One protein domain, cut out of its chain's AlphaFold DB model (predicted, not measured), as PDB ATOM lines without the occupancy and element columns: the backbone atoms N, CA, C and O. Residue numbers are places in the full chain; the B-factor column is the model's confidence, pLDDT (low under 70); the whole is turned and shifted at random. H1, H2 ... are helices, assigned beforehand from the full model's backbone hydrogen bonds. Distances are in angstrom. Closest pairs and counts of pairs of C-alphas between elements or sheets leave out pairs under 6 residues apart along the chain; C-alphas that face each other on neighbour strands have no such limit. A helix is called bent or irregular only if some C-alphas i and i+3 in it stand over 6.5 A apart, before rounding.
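What this domain is: This is residues 232 to 310 of the 311 residues of an uncharacterized protein of Syncephalastrum racemosum (UniProt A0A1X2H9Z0). Four helices stand side by side in a bundle, running alternately one way and the other, with H2, the longest by residues, between H1 and H3, and H4 beside H1. The contacts run H4, H1, H2, H3 in turn round three sides of the bundle; the fourth side, between H3 and H4, is loose. The printed part has 79 residues with four named helices, H1 to H4 in order along the chain, and no named strand; its class is all helix. It is compact, with a radius of gyration of the C-alphas of 12.0 A, and the C-alphas span 31 by 22 by 18 A along the three main axes.

Where its parts are: H2 is residues 254 to 271, 25.6 A from first to last C-alpha, and begins with C-alpha 254 at (16.094, 34.193, 37.437). Before it, H1 is residues 234 to 250, 24.8 A long, beginning with C-alpha 234 at (26.174, 58.848, 32.935). After H2, H3 is residues 273 to 287, 21.2 A long. H3 is irregular: C-alphas 274 and 277 are 7.8 A apart, and its line is a rough one. H4 is residues 292 to 308, 24.7 A long, ending with C-alpha 308 at (29.557, 57.194, 44.681).

How they stand to each other: H2 touches H1, with the C-alphas of Thr 248 and Ile 257 closest at 6.1 A. The two run opposite ways at a shallow tilt of 6 degrees and form a helical hairpin. H2 also touches H3, closest at the C-alphas of Glu 269 and Gln 276, 5.0 A apart. This pair too is a helical hairpin, opposite ways at a shallow tilt of 9 degrees. H1 touches H4 with 15 pairs of C-alphas within 8 A, the closest being those of Ala 245 and Val 299 at 5.9 A. They run opposite ways at a shallow tilt of 22 degrees. H2 and H4 are close but not clearly touching, with the C-alphas of Leu 254 and Lys 292 closest at 6.6 A; they run the same way at a shallow tilt of 26 degrees. H3 and H4 are close but not clearly touching, closest at the C-alphas of Val 286 and Trp 295, 7.6 A apart. H1 and H3 are apart. In H1, H2 and H4 every O i to N i+4 pair is within hydrogen-bond range; in H3, 9 of 11 are.

The domain as a whole: The two C-alphas farthest apart, those of Asp 252 and Ser 274, are 33.3 A from each other. The printed part has no cut, and the links H1 to H2, H2 to H3 and H3 to H4 are tight. The mean pLDDT of the printed part is 78.0; residues 232 to 234, 274 to 275 and 305 to 310 are under 70.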
ATOM      1  N   SER A 232      25.105  56.731  26.317       62.38
ATOM      2  CA  SER A 232      25.844  57.907  25.860       62.38
ATOM      3  C   SER A 232      26.186  58.891  26.974       62.38
ATOM      4  O   SER A 232      27.130  59.672  26.829       62.38
ATOM      5  N   SER A 233      25.437  58.859  28.074       65.81
ATOM      6  CA  SER A 233      25.637  59.720  29.230       65.81
ATOM      7  C   SER A 233      25.625  58.929  30.544       65.81
ATOM      8  O   SER A 233      25.073  57.830  30.610       65.81
ATOM      9  N   PRO A 234      26.208  59.484  31.619       65.69
ATOM     10  CA  PRO A 234      26.174  58.848  32.935       65.69
ATOM     11  C   PRO A 234      24.749  58.688  33.492       65.69
ATOM     12  O   PRO A 234      24.421  57.661  34.078       65.69
ATOM     13  N   GLN A 235      23.865  59.640  33.178       70.88
ATOM     14  CA  GLN A 235      22.436  59.583  33.509       70.88
ATOM     15  C   GLN A 235      21.742  58.389  32.838       70.88
ATOM     16  O   GLN A 235      20.892  57.744  33.449       70.88
ATOM     17  N   ASP A 236      22.145  58.038  31.612       73.69
ATOM     18  CA  ASP A 236      21.620  56.853  30.930       73.69
ATOM     19  C   ASP A 236      22.029  55.569  31.672       73.69
ATOM     20  O   ASP A 236      21.223  54.645  31.802       73.69
ATOM     21  N   VAL A 237      23.270  55.507  32.179       77.31
ATOM     22  CA  VAL A 237      23.781  54.362  32.957       77.31
ATOM     23  C   VAL A 237      23.010  54.213  34.268       77.31
ATOM     24  O   VAL A 237      22.604  53.097  34.600       77.31
ATOM     25  N   GLU A 238      22.765  55.317  34.977       78.12
ATOM     26  CA  GLU A 238      21.999  55.334  36.228       78.12
ATOM     27  C   GLU A 238      20.538  54.900  36.010       78.12
ATOM     28  O   GLU A 238      20.032  54.011  36.693       78.12
ATOM     29  N   HIS A 239      19.873  55.423  34.977       79.31
ATOM     30  CA  HIS A 239      18.511  55.005  34.631       79.31
ATOM     31  C   HIS A 239      18.436  53.518  34.245       79.31
ATOM     32  O   HIS A 239      17.471  52.821  34.571       79.31
ATOM     33  N   ALA A 240      19.452  53.012  33.544       81.56
ATOM     34  CA  ALA A 240      19.500  51.625  33.109       81.56
ATOM     35  C   ALA A 240      19.738  50.637  34.263       81.56
ATOM     36  O   ALA A 240      19.157  49.548  34.237       81.56
ATOM     37  N   ILE A 241      20.553  50.997  35.265       85.38
ATOM     38  CA  ILE A 241      20.731  50.166  36.466       85.38
ATOM     39  C   ILE A 241      19.506  50.241  37.389       85.38
ATOM     40  O   ILE A 241      19.147  49.234  37.997       85.38
ATOM     41  N   ASP A 242      18.800  51.373  37.425       85.81
ATOM     42  CA  ASP A 242      17.567  51.539  38.203       85.81
ATOM     43  C   ASP A 242      16.424  50.670  37.684       85.81
ATOM     44  O   ASP A 242      15.745  50.003  38.468       85.81
ATOM     45  N   ALA A 243      16.264  50.599  36.361       86.62
ATOM     46  CA  ALA A 243      15.311  49.687  35.738       86.62
ATOM     47  C   ALA A 243      15.630  48.217  36.067       86.62
ATOM     48  O   ALA A 243      14.722  47.425  36.323       86.62
ATOM     49  N   LEU A 244      16.917  47.851  36.104       86.94
ATOM     50  CA  LEU A 244      17.350  46.500  36.462       86.94
ATOM     51  C   LEU A 244      17.112  46.190  37.947       86.94
ATOM     52  O   LEU A 244      16.655  45.097  38.279       86.94
ATOM     53  N   ALA A 245      17.376  47.152  38.834       87.00
ATOM     54  CA  ALA A 245      17.091  47.044  40.261       87.00
ATOM     55  C   ALA A 245      15.595  46.827  40.520       87.00
ATOM     56  O   ALA A 245      15.228  45.935  41.283       87.00
ATOM     57  N   GLN A 246      14.737  47.592  39.840       86.12
ATOM     58  CA  GLN A 246      13.287  47.459  39.948       86.12
ATOM     59  C   GLN A 246      12.803  46.087  39.464       86.12
ATOM     60  O   GLN A 246      12.055  45.423  40.178       86.12
ATOM     61  N   GLU A 247      13.260  45.644  38.289       84.19
ATOM     62  CA  GLU A 247      12.913  44.330  37.739       84.19
ATOM     63  C   GLU A 247      13.292  43.212  38.721       84.19
ATOM     64  O   GLU A 247      12.446  42.384  39.066       84.19
ATOM     65  N   THR A 248      14.521  43.257  39.251       84.19
ATOM     66  CA  THR A 248      15.058  42.268  40.203       84.19
ATOM     67  C   THR A 248      14.231  42.194  41.489       84.19
ATOM     68  O   THR A 248      14.098  41.115  42.054       84.19
ATOM     69  N   SER A 249      13.617  43.294  41.940       80.31
ATOM     70  CA  SER A 249      12.703  43.273  43.092       80.31
ATOM     71  C   SER A 249      11.332  42.668  42.762       80.31
ATOM     72  O   SER A 249      10.720  42.026  43.616       80.31
ATOM     73  N   THR A 250      10.837  42.853  41.535       84.06
ATOM     74  CA  THR A 250       9.457  42.495  41.150       84.06
ATOM     75  C   THR A 250       9.280  41.095  40.568       84.06
ATOM     76  O   THR A 250       8.172  40.566  40.631       84.06
ATOM     77  N   THR A 251      10.332  40.490  40.015       84.31
ATOM     78  CA  THR A 251      10.267  39.154  39.408       84.31
ATOM     79  C   THR A 251      11.073  38.136  40.210       84.31
ATOM     80  O   THR A 251      12.168  38.437  40.678       84.31
ATOM     81  N   ASP A 252      10.550  36.919  40.355       81.44
ATOM     82  CA  ASP A 252      11.290  35.784  40.930       81.44
ATOM     83  C   ASP A 252      11.949  34.914  39.842       81.44
ATOM     84  O   ASP A 252      12.681  33.969  40.143       81.44
ATOM     85  N   ASP A 253      11.711  35.235  38.567       86.00
ATOM     86  CA  ASP A 253      12.282  34.514  37.438       86.00
ATOM     87  C   ASP A 253      13.745  34.919  37.195       86.00
ATOM     88  O   ASP A 253      14.062  35.957  36.606       86.00
ATOM     89  N   LEU A 254      14.652  34.037  37.617       80.19
ATOM     90  CA  LEU A 254      16.094  34.193  37.437       80.19
ATOM     91  C   LEU A 254      16.514  34.279  35.968       80.19
ATOM     92  O   LEU A 254      17.532  34.903  35.675       80.19
ATOM     93  N   SER A 255      15.767  33.666  35.046       79.44
ATOM     94  CA  SER A 255      16.094  33.722  33.618       79.44
ATOM     95  C   SER A 255      15.832  35.118  33.049       79.44
ATOM     96  O   SER A 255      16.698  35.674  32.369       79.44
ATOM     97  N   THR A 256      14.717  35.740  33.447       81.31
ATOM     98  CA  THR A 256      14.395  37.136  33.132       81.31
ATOM     99  C   THR A 256      15.442  38.094  33.711       81.31
ATOM    100  O   THR A 256      15.938  38.968  32.995       81.31
ATOM    101  N   ILE A 257      15.858  37.906  34.971       84.75
ATOM    102  CA  ILE A 257      16.893  38.746  35.607       84.75
ATOM    103  C   ILE A 257      18.236  38.616  34.869       84.75
ATOM    104  O   ILE A 257      18.858  39.628  34.533       84.75
ATOM    105  N   LYS A 258      18.655  37.384  34.541       87.12
ATOM    106  CA  LYS A 258      19.882  37.109  33.771       87.12
ATOM    107  C   LYS A 258      19.853  37.768  32.396       87.12
ATOM    108  O   LYS A 258      20.816  38.424  32.001       87.12
ATOM    109  N   GLN A 259      18.740  37.649  31.676       85.44
ATOM    110  CA  GLN A 259      18.583  38.263  30.358       85.44
ATOM    111  C   GLN A 259      18.709  39.791  30.427       85.44
ATOM    112  O   GLN A 259      19.390  40.401  29.598       85.44
ATOM    113  N   LYS A 260      18.105  40.415  31.442       85.88
ATOM    114  CA  LYS A 260      18.149  41.869  31.653       85.88
ATOM    115  C   LYS A 260      19.547  42.348  32.050       85.88
ATOM    116  O   LYS A 260      19.996  43.369  31.527       85.88
ATOM    117  N   TRP A 261      20.261  41.595  32.893       91.31
ATOM    118  CA  TRP A 261      21.669  41.866  33.198       91.31
ATOM    119  C   TRP A 261      22.543  41.775  31.948       91.31
ATOM    120  O   TRP A 261      23.289  42.708  31.668       91.31
ATOM    121  N   ASN A 262      22.411  40.718  31.145       87.62
ATOM    122  CA  ASN A 262      23.215  40.543  29.932       87.62
ATOM    123  C   ASN A 262      22.976  41.672  28.917       87.62
ATOM    124  O   ASN A 262      23.921  42.189  28.316       87.62
ATOM    125  N   ALA A 263      21.726  42.120  28.770       83.62
ATOM    126  CA  ALA A 263      21.394  43.283  27.950       83.62
ATOM    127  C   ALA A 263      21.999  44.589  28.507       83.62
ATOM    128  O   ALA A 263      22.462  45.442  27.747       83.62
ATOM    129  N   PHE A 264      22.025  44.760  29.831       88.50
ATOM    130  CA  PHE A 264      22.686  45.890  30.486       88.50
ATOM    131  C   PHE A 264      24.213  45.856  30.309       88.50
ATOM    132  O   PHE A 264      24.782  46.835  29.824       88.50
ATOM    133  N   ALA A 265      24.860  44.727  30.606       86.25
ATOM    134  CA  ALA A 265      26.302  44.527  30.489       86.25
ATOM    135  C   ALA A 265      26.797  44.776  29.059       86.25
ATOM    136  O   ALA A 265      27.761  45.512  28.864       86.25
ATOM    137  N   LYS A 266      26.073  44.289  28.042       85.19
ATOM    138  CA  LYS A 266      26.411  44.524  26.630       85.19
ATOM    139  C   LYS A 266      26.408  46.010  26.253       85.19
ATOM    140  O   LYS A 266      27.301  46.469  25.541       85.19
ATOM    141  N   ARG A 267      25.438  46.787  26.750       83.06
ATOM    142  CA  ARG A 267      25.402  48.250  26.543       83.06
ATOM    143  C   ARG A 267      26.535  48.952  27.294       83.06
ATOM    144  O   ARG A 267      27.092  49.931  26.793       83.06
ATOM    145  N   LEU A 268      26.902  48.443  28.469       81.19
ATOM    146  CA  LEU A 268      28.017  48.956  29.260       81.19
ATOM    147  C   LEU A 268      29.364  48.707  28.560       81.19
ATOM    148  O   LEU A 268      30.175  49.621  28.460       81.19
ATOM    149  N   GLU A 269      29.582  47.520  27.993       80.81
ATOM    150  CA  GLU A 269      30.792  47.188  27.223       80.81
ATOM    151  C   GLU A 269      30.981  48.112  26.019       80.81
ATOM    152  O   GLU A 269      32.070  48.641  25.802       80.81
ATOM    153  N   GLN A 270      29.903  48.367  25.273       76.19
ATOM    154  CA  GLN A 270      29.924  49.273  24.123       76.19
ATOM    155  C   GLN A 270      30.272  50.713  24.517       76.19
ATOM    156  O   GLN A 270      30.958  51.417  23.778       76.19
ATOM    157  N   SER A 271      29.814  51.144  25.692       73.81
ATOM    158  CA  SER A 271      30.040  52.501  26.200       73.81
ATOM    159  C   SER A 271      31.433  52.654  26.827       73.81
ATOM    160  O   SER A 271      31.997  53.751  26.842       73.81
ATOM    161  N   TYR A 272      32.027  51.548  27.295       72.62
ATOM    162  CA  TYR A 272      33.328  51.514  27.963       72.62
ATOM    163  C   TYR A 272      34.226  50.370  27.452       72.62
ATOM    164  O   TYR A 272      34.539  49.449  28.213       72.62
ATOM    165  N   PRO A 273      34.746  50.454  26.211       70.38
ATOM    166  CA  PRO A 273      35.559  49.385  25.620       70.38
ATOM    167  C   PRO A 273      36.810  49.027  26.439       70.38
ATOM    168  O   PRO A 273      37.213  47.874  26.507       70.38
ATOM    169  N   SER A 274      37.403  49.995  27.151       61.84
ATOM    170  CA  SER A 274      38.571  49.763  28.020       61.84
ATOM    171  C   SER A 274      38.264  48.978  29.303       61.84
ATOM    172  O   SER A 274      39.180  48.649  30.051       61.84
ATOM    173  N   ALA A 275      36.988  48.743  29.612       66.94
ATOM    174  CA  ALA A 275      36.536  47.960  30.761       66.94
ATOM    175  C   ALA A 275      35.867  46.640  30.341       66.94
ATOM    176  O   ALA A 275      35.374  45.922  31.209       66.94
ATOM    177  N   GLN A 276      35.871  46.313  29.044       72.31
ATOM    178  CA  GLN A 276      35.155  45.176  28.470       72.31
ATOM    179  C   GLN A 276      35.500  43.851  29.161       72.31
ATOM    180  O   GLN A 276      34.601  43.174  29.644       72.31
ATOM    181  N   GLU A 277      36.786  43.529  29.327       71.69
ATOM    182  CA  GLU A 277      37.227  42.298  30.010       71.69
ATOM    183  C   GLU A 277      36.698  42.198  31.449       71.69
ATOM    184  O   GLU A 277      36.329  41.128  31.932       71.69
ATOM    185  N   LYS A 278      36.612  43.336  32.143       73.44
ATOM    186  CA  LYS A 278      36.109  43.385  33.516       73.44
ATOM    187  C   LYS A 278      34.585  43.218  33.565       73.44
ATOM    188  O   LYS A 278      34.073  42.574  34.476       73.44
ATOM    189  N   ILE A 279      33.861  43.788  32.602       78.19
ATOM    190  CA  ILE A 279      32.399  43.655  32.491       78.19
ATOM    191  C   ILE A 279      32.016  42.220  32.093       78.19
ATOM    192  O   ILE A 279      31.074  41.654  32.652       78.19
ATOM    193  N   GLN A 280      32.803  41.581  31.227       79.75
ATOM    194  CA  GLN A 280      32.658  40.160  30.903       79.75
ATOM    195  C   GLN A 280      32.916  39.285  32.131       79.75
ATOM    196  O   GLN A 280      32.124  38.399  32.431       79.75
ATOM    197  N   SER A 281      33.958  39.589  32.912       74.44
ATOM    198  CA  SER A 281      34.234  38.891  34.174       74.44
ATOM    199  C   SER A 281      33.096  39.024  35.197       74.44
ATOM    200  O   SER A 281      32.767  38.044  35.870       74.44
ATOM    201  N   LEU A 282      32.458  40.197  35.300       79.06
ATOM    202  CA  LEU A 282      31.240  40.361  36.100       79.06
ATOM    203  C   LEU A 282      30.114  39.464  35.600       79.06
ATOM    204  O   LEU A 282      29.491  38.779  36.403       79.06
ATOM    205  N   THR A 283      29.880  39.452  34.289       81.25
ATOM    206  CA  THR A 283      28.815  38.664  33.657       81.25
ATOM    207  C   THR A 283      28.984  37.173  33.946       81.25
ATOM    208  O   THR A 283      28.072  36.541  34.473       81.25
ATOM    209  N   THR A 284      30.198  36.642  33.786       78.19
ATOM    210  CA  THR A 284      30.521  35.255  34.156       78.19
ATOM    211  C   THR A 284      30.352  34.980  35.656       78.19
ATOM    212  O   THR A 284      30.026  33.866  36.059       78.19
ATOM    213  N   THR A 285      30.585  35.974  36.518       75.25
ATOM    214  CA  THR A 285      30.435  35.800  37.971       75.25
ATOM    215  C   THR A 285      28.970  35.641  38.355       75.25
ATOM    216  O   THR A 285      28.626  34.733  39.114       75.25
ATOM    217  N   VAL A 286      28.107  36.499  37.811       81.00
ATOM    218  CA  VAL A 286      26.678  36.509  38.138       81.00
ATOM    219  C   VAL A 286      25.914  35.341  37.508       81.00
ATOM    220  O   VAL A 286      24.877  34.935  38.031       81.00
ATOM    221  N   ASP A 287      26.454  34.716  36.455       79.19
ATOM    222  CA  ASP A 287      25.897  33.491  35.866       79.19
ATOM    223  C   ASP A 287      25.780  32.341  36.877       79.19
ATOM    224  O   ASP A 287      24.844  31.534  36.797       79.19
ATOM    225  N   ASN A 288      26.672  32.315  37.873       76.31
ATOM    226  CA  ASN A 288      26.682  31.312  38.935       76.31
ATOM    227  C   ASN A 288      25.605  31.532  40.004       76.31
ATOM    228  O   ASN A 288      25.420  30.651  40.845       76.31
ATOM    229  N   PHE A 289      24.882  32.655  40.000       81.38
ATOM    230  CA  PHE A 289      23.827  32.883  40.987       81.38
ATOM    231  C   PHE A 289      22.654  31.942  40.762       81.38
ATOM    232  O   PHE A 289      22.131  31.804  39.648       81.38
ATOM    233  N   GLN A 290      22.253  31.314  41.865       78.00
ATOM    234  CA  GLN A 290      21.214  30.292  41.920       78.00
ATOM    235  C   GLN A 290      19.954  30.785  42.635       78.00
ATOM    236  O   GLN A 290      18.927  30.118  42.572       78.00
ATOM    237  N   ILE A 291      20.012  31.936  43.320       74.69
ATOM    238  CA  ILE A 291      18.876  32.495  44.066       74.69
ATOM    239  C   ILE A 291      18.720  34.004  43.841       74.69
ATOM    240  O   ILE A 291      19.698  34.721  43.624       74.69
ATOM    241  N   LYS A 292      17.481  34.500  43.952       81.81
ATOM    242  CA  LYS A 292      17.119  35.914  43.734       81.81
ATOM    243  C   LYS A 292      17.868  36.871  44.665       81.81
ATOM    244  O   LYS A 292      18.343  37.907  44.219       81.81
ATOM    245  N   ALA A 293      18.060  36.483  45.926       74.19
ATOM    246  CA  ALA A 293      18.750  37.309  46.919       74.19
ATOM    247  C   ALA A 293      20.194  37.670  46.513       74.19
ATOM    248  O   ALA A 293      20.674  38.755  46.834       74.19
ATOM    249  N   GLN A 294      20.882  36.787  45.774       77.31
ATOM    250  CA  GLN A 294      22.221  37.072  45.243       77.31
ATOM    251  C   GLN A 294      22.166  38.175  44.176       77.31
ATOM    252  O   GLN A 294      22.986  39.091  44.192       77.31
ATOM    253  N   TRP A 295      21.159  38.131  43.299       83.94
ATOM    254  CA  TRP A 295      20.921  39.160  42.287       83.94
ATOM    255  C   TRP A 295      20.523  40.504  42.895       83.94
ATOM    256  O   TRP A 295      21.080  41.528  42.510       83.94
ATOM    257  N   GLU A 296      19.613  40.510  43.871       80.12
ATOM    258  CA  GLU A 296      19.183  41.739  44.549       80.12
ATOM    259  C   GLU A 296      20.358  42.439  45.237       80.12
ATOM    260  O   GLU A 296      20.568  43.632  45.015       80.12
ATOM    261  N   SER A 297      21.162  41.701  46.013       76.00
ATOM    262  CA  SER A 297      22.336  42.269  46.687       76.00
ATOM    263  C   SER A 297      23.322  42.841  45.674       76.00
ATOM    264  O   SER A 297      23.742  43.989  45.792       76.00
ATOM    265  N   PHE A 298      23.642  42.073  44.631       85.19
ATOM    266  CA  PHE A 298      24.576  42.505  43.601       85.19
ATOM    267  C   PHE A 298      24.150  43.790  42.895       85.19
ATOM    268  O   PHE A 298      24.948  44.719  42.774       85.19
ATOM    269  N   VAL A 299      22.907  43.843  42.412       84.25
ATOM    270  CA  VAL A 299      22.415  44.972  41.617       84.25
ATOM    271  C   VAL A 299      22.361  46.243  42.468       84.25
ATOM    272  O   VAL A 299      22.752  47.311  41.993       84.25
ATOM    273  N   GLN A 300      21.966  46.136  43.741       79.19
ATOM    274  CA  GLN A 300      21.963  47.270  44.671       79.19
ATOM    275  C   GLN A 300      23.376  47.765  44.996       79.19
ATOM    276  O   GLN A 300      23.630  48.972  45.001       79.19
ATOM    277  N   ASP A 301      24.323  46.851  45.203       72.56
ATOM    278  CA  ASP A 301      25.719  47.206  45.456       72.56
ATOM    279  C   ASP A 301      26.392  47.838  44.232       72.56
ATOM    280  O   ASP A 301      27.150  48.804  44.360       72.56
ATOM    281  N   PHE A 302      26.093  47.325  43.035       81.00
ATOM    282  CA  PHE A 302      26.565  47.893  41.776       81.00
ATOM    283  C   PHE A 302      26.019  49.318  41.579       81.00
ATOM    284  O   PHE A 302      26.791  50.234  41.290       81.00
ATOM    285  N   LYS A 303      24.716  49.530  41.822       80.06
ATOM    286  CA  LYS A 303      24.056  50.846  41.767       80.06
ATOM    287  C   LYS A 303      24.669  51.851  42.747       80.06
ATOM    288  O   LYS A 303      25.073  52.937  42.339       80.06
ATOM    289  N   SER A 304      24.786  51.485  44.024       72.50
ATOM    290  CA  SER A 304      25.321  52.370  45.073       72.50
ATOM    291  C   SER A 304      26.732  52.861  44.744       72.50
ATOM    292  O   SER A 304      27.076  54.026  44.955       72.50
ATOM    293  N   LYS A 305      27.557  51.990  44.158       68.31
ATOM    294  CA  LYS A 305      28.921  52.356  43.780       68.31
ATOM    295  C   LYS A 305      28.982  53.226  42.535       68.31
ATOM    296  O   LYS A 305      29.872  54.071  42.479       68.31
ATOM    297  N   LEU A 306      28.051  53.069  41.586       68.19
ATOM    298  CA  LEU A 306      27.954  53.945  40.413       68.19
ATOM    299  C   LEU A 306      27.765  55.388  40.878       68.19
ATOM    300  O   LEU A 306      28.573  56.245  40.528       68.19
ATOM    301  N   GLN A 307      26.810  55.602  41.781       66.06
ATOM    302  CA  GLN A 307      26.480  56.912  42.347       66.06
ATOM    303  C   GLN A 307      27.635  57.528  43.157       66.06
ATOM    304  O   GLN A 307      27.910  58.718  43.044       66.06
ATOM    305  N   GLN A 308      28.379  56.723  43.926       61.03
ATOM    306  CA  GLN A 308      29.557  57.194  44.681       61.03
ATOM    307  C   GLN A 308      30.732  57.621  43.795       61.03
ATOM    308  O   GLN A 308      31.633  58.304  44.268       61.03
ATOM    309  N   SER A 309      30.761  57.193  42.533       53.78
ATOM    310  CA  SER A 309      31.842  57.521  41.601       53.78
ATOM    311  C   SER A 309      31.616  58.810  40.806       53.78
ATOM    312  O   SER A 309      32.517  59.258  40.091       53.78
ATOM    313  N   GLU A 310      30.418  59.386  40.926       49.16
ATOM    314  CA  GLU A 310      30.021  60.654  40.310       49.16
ATOM    315  C   GLU A 310      30.102  61.850  41.276       49.16
ATOM    316  O   GLU A 310      30.069  62.993  40.816       49.16
TER     317      GLU A 310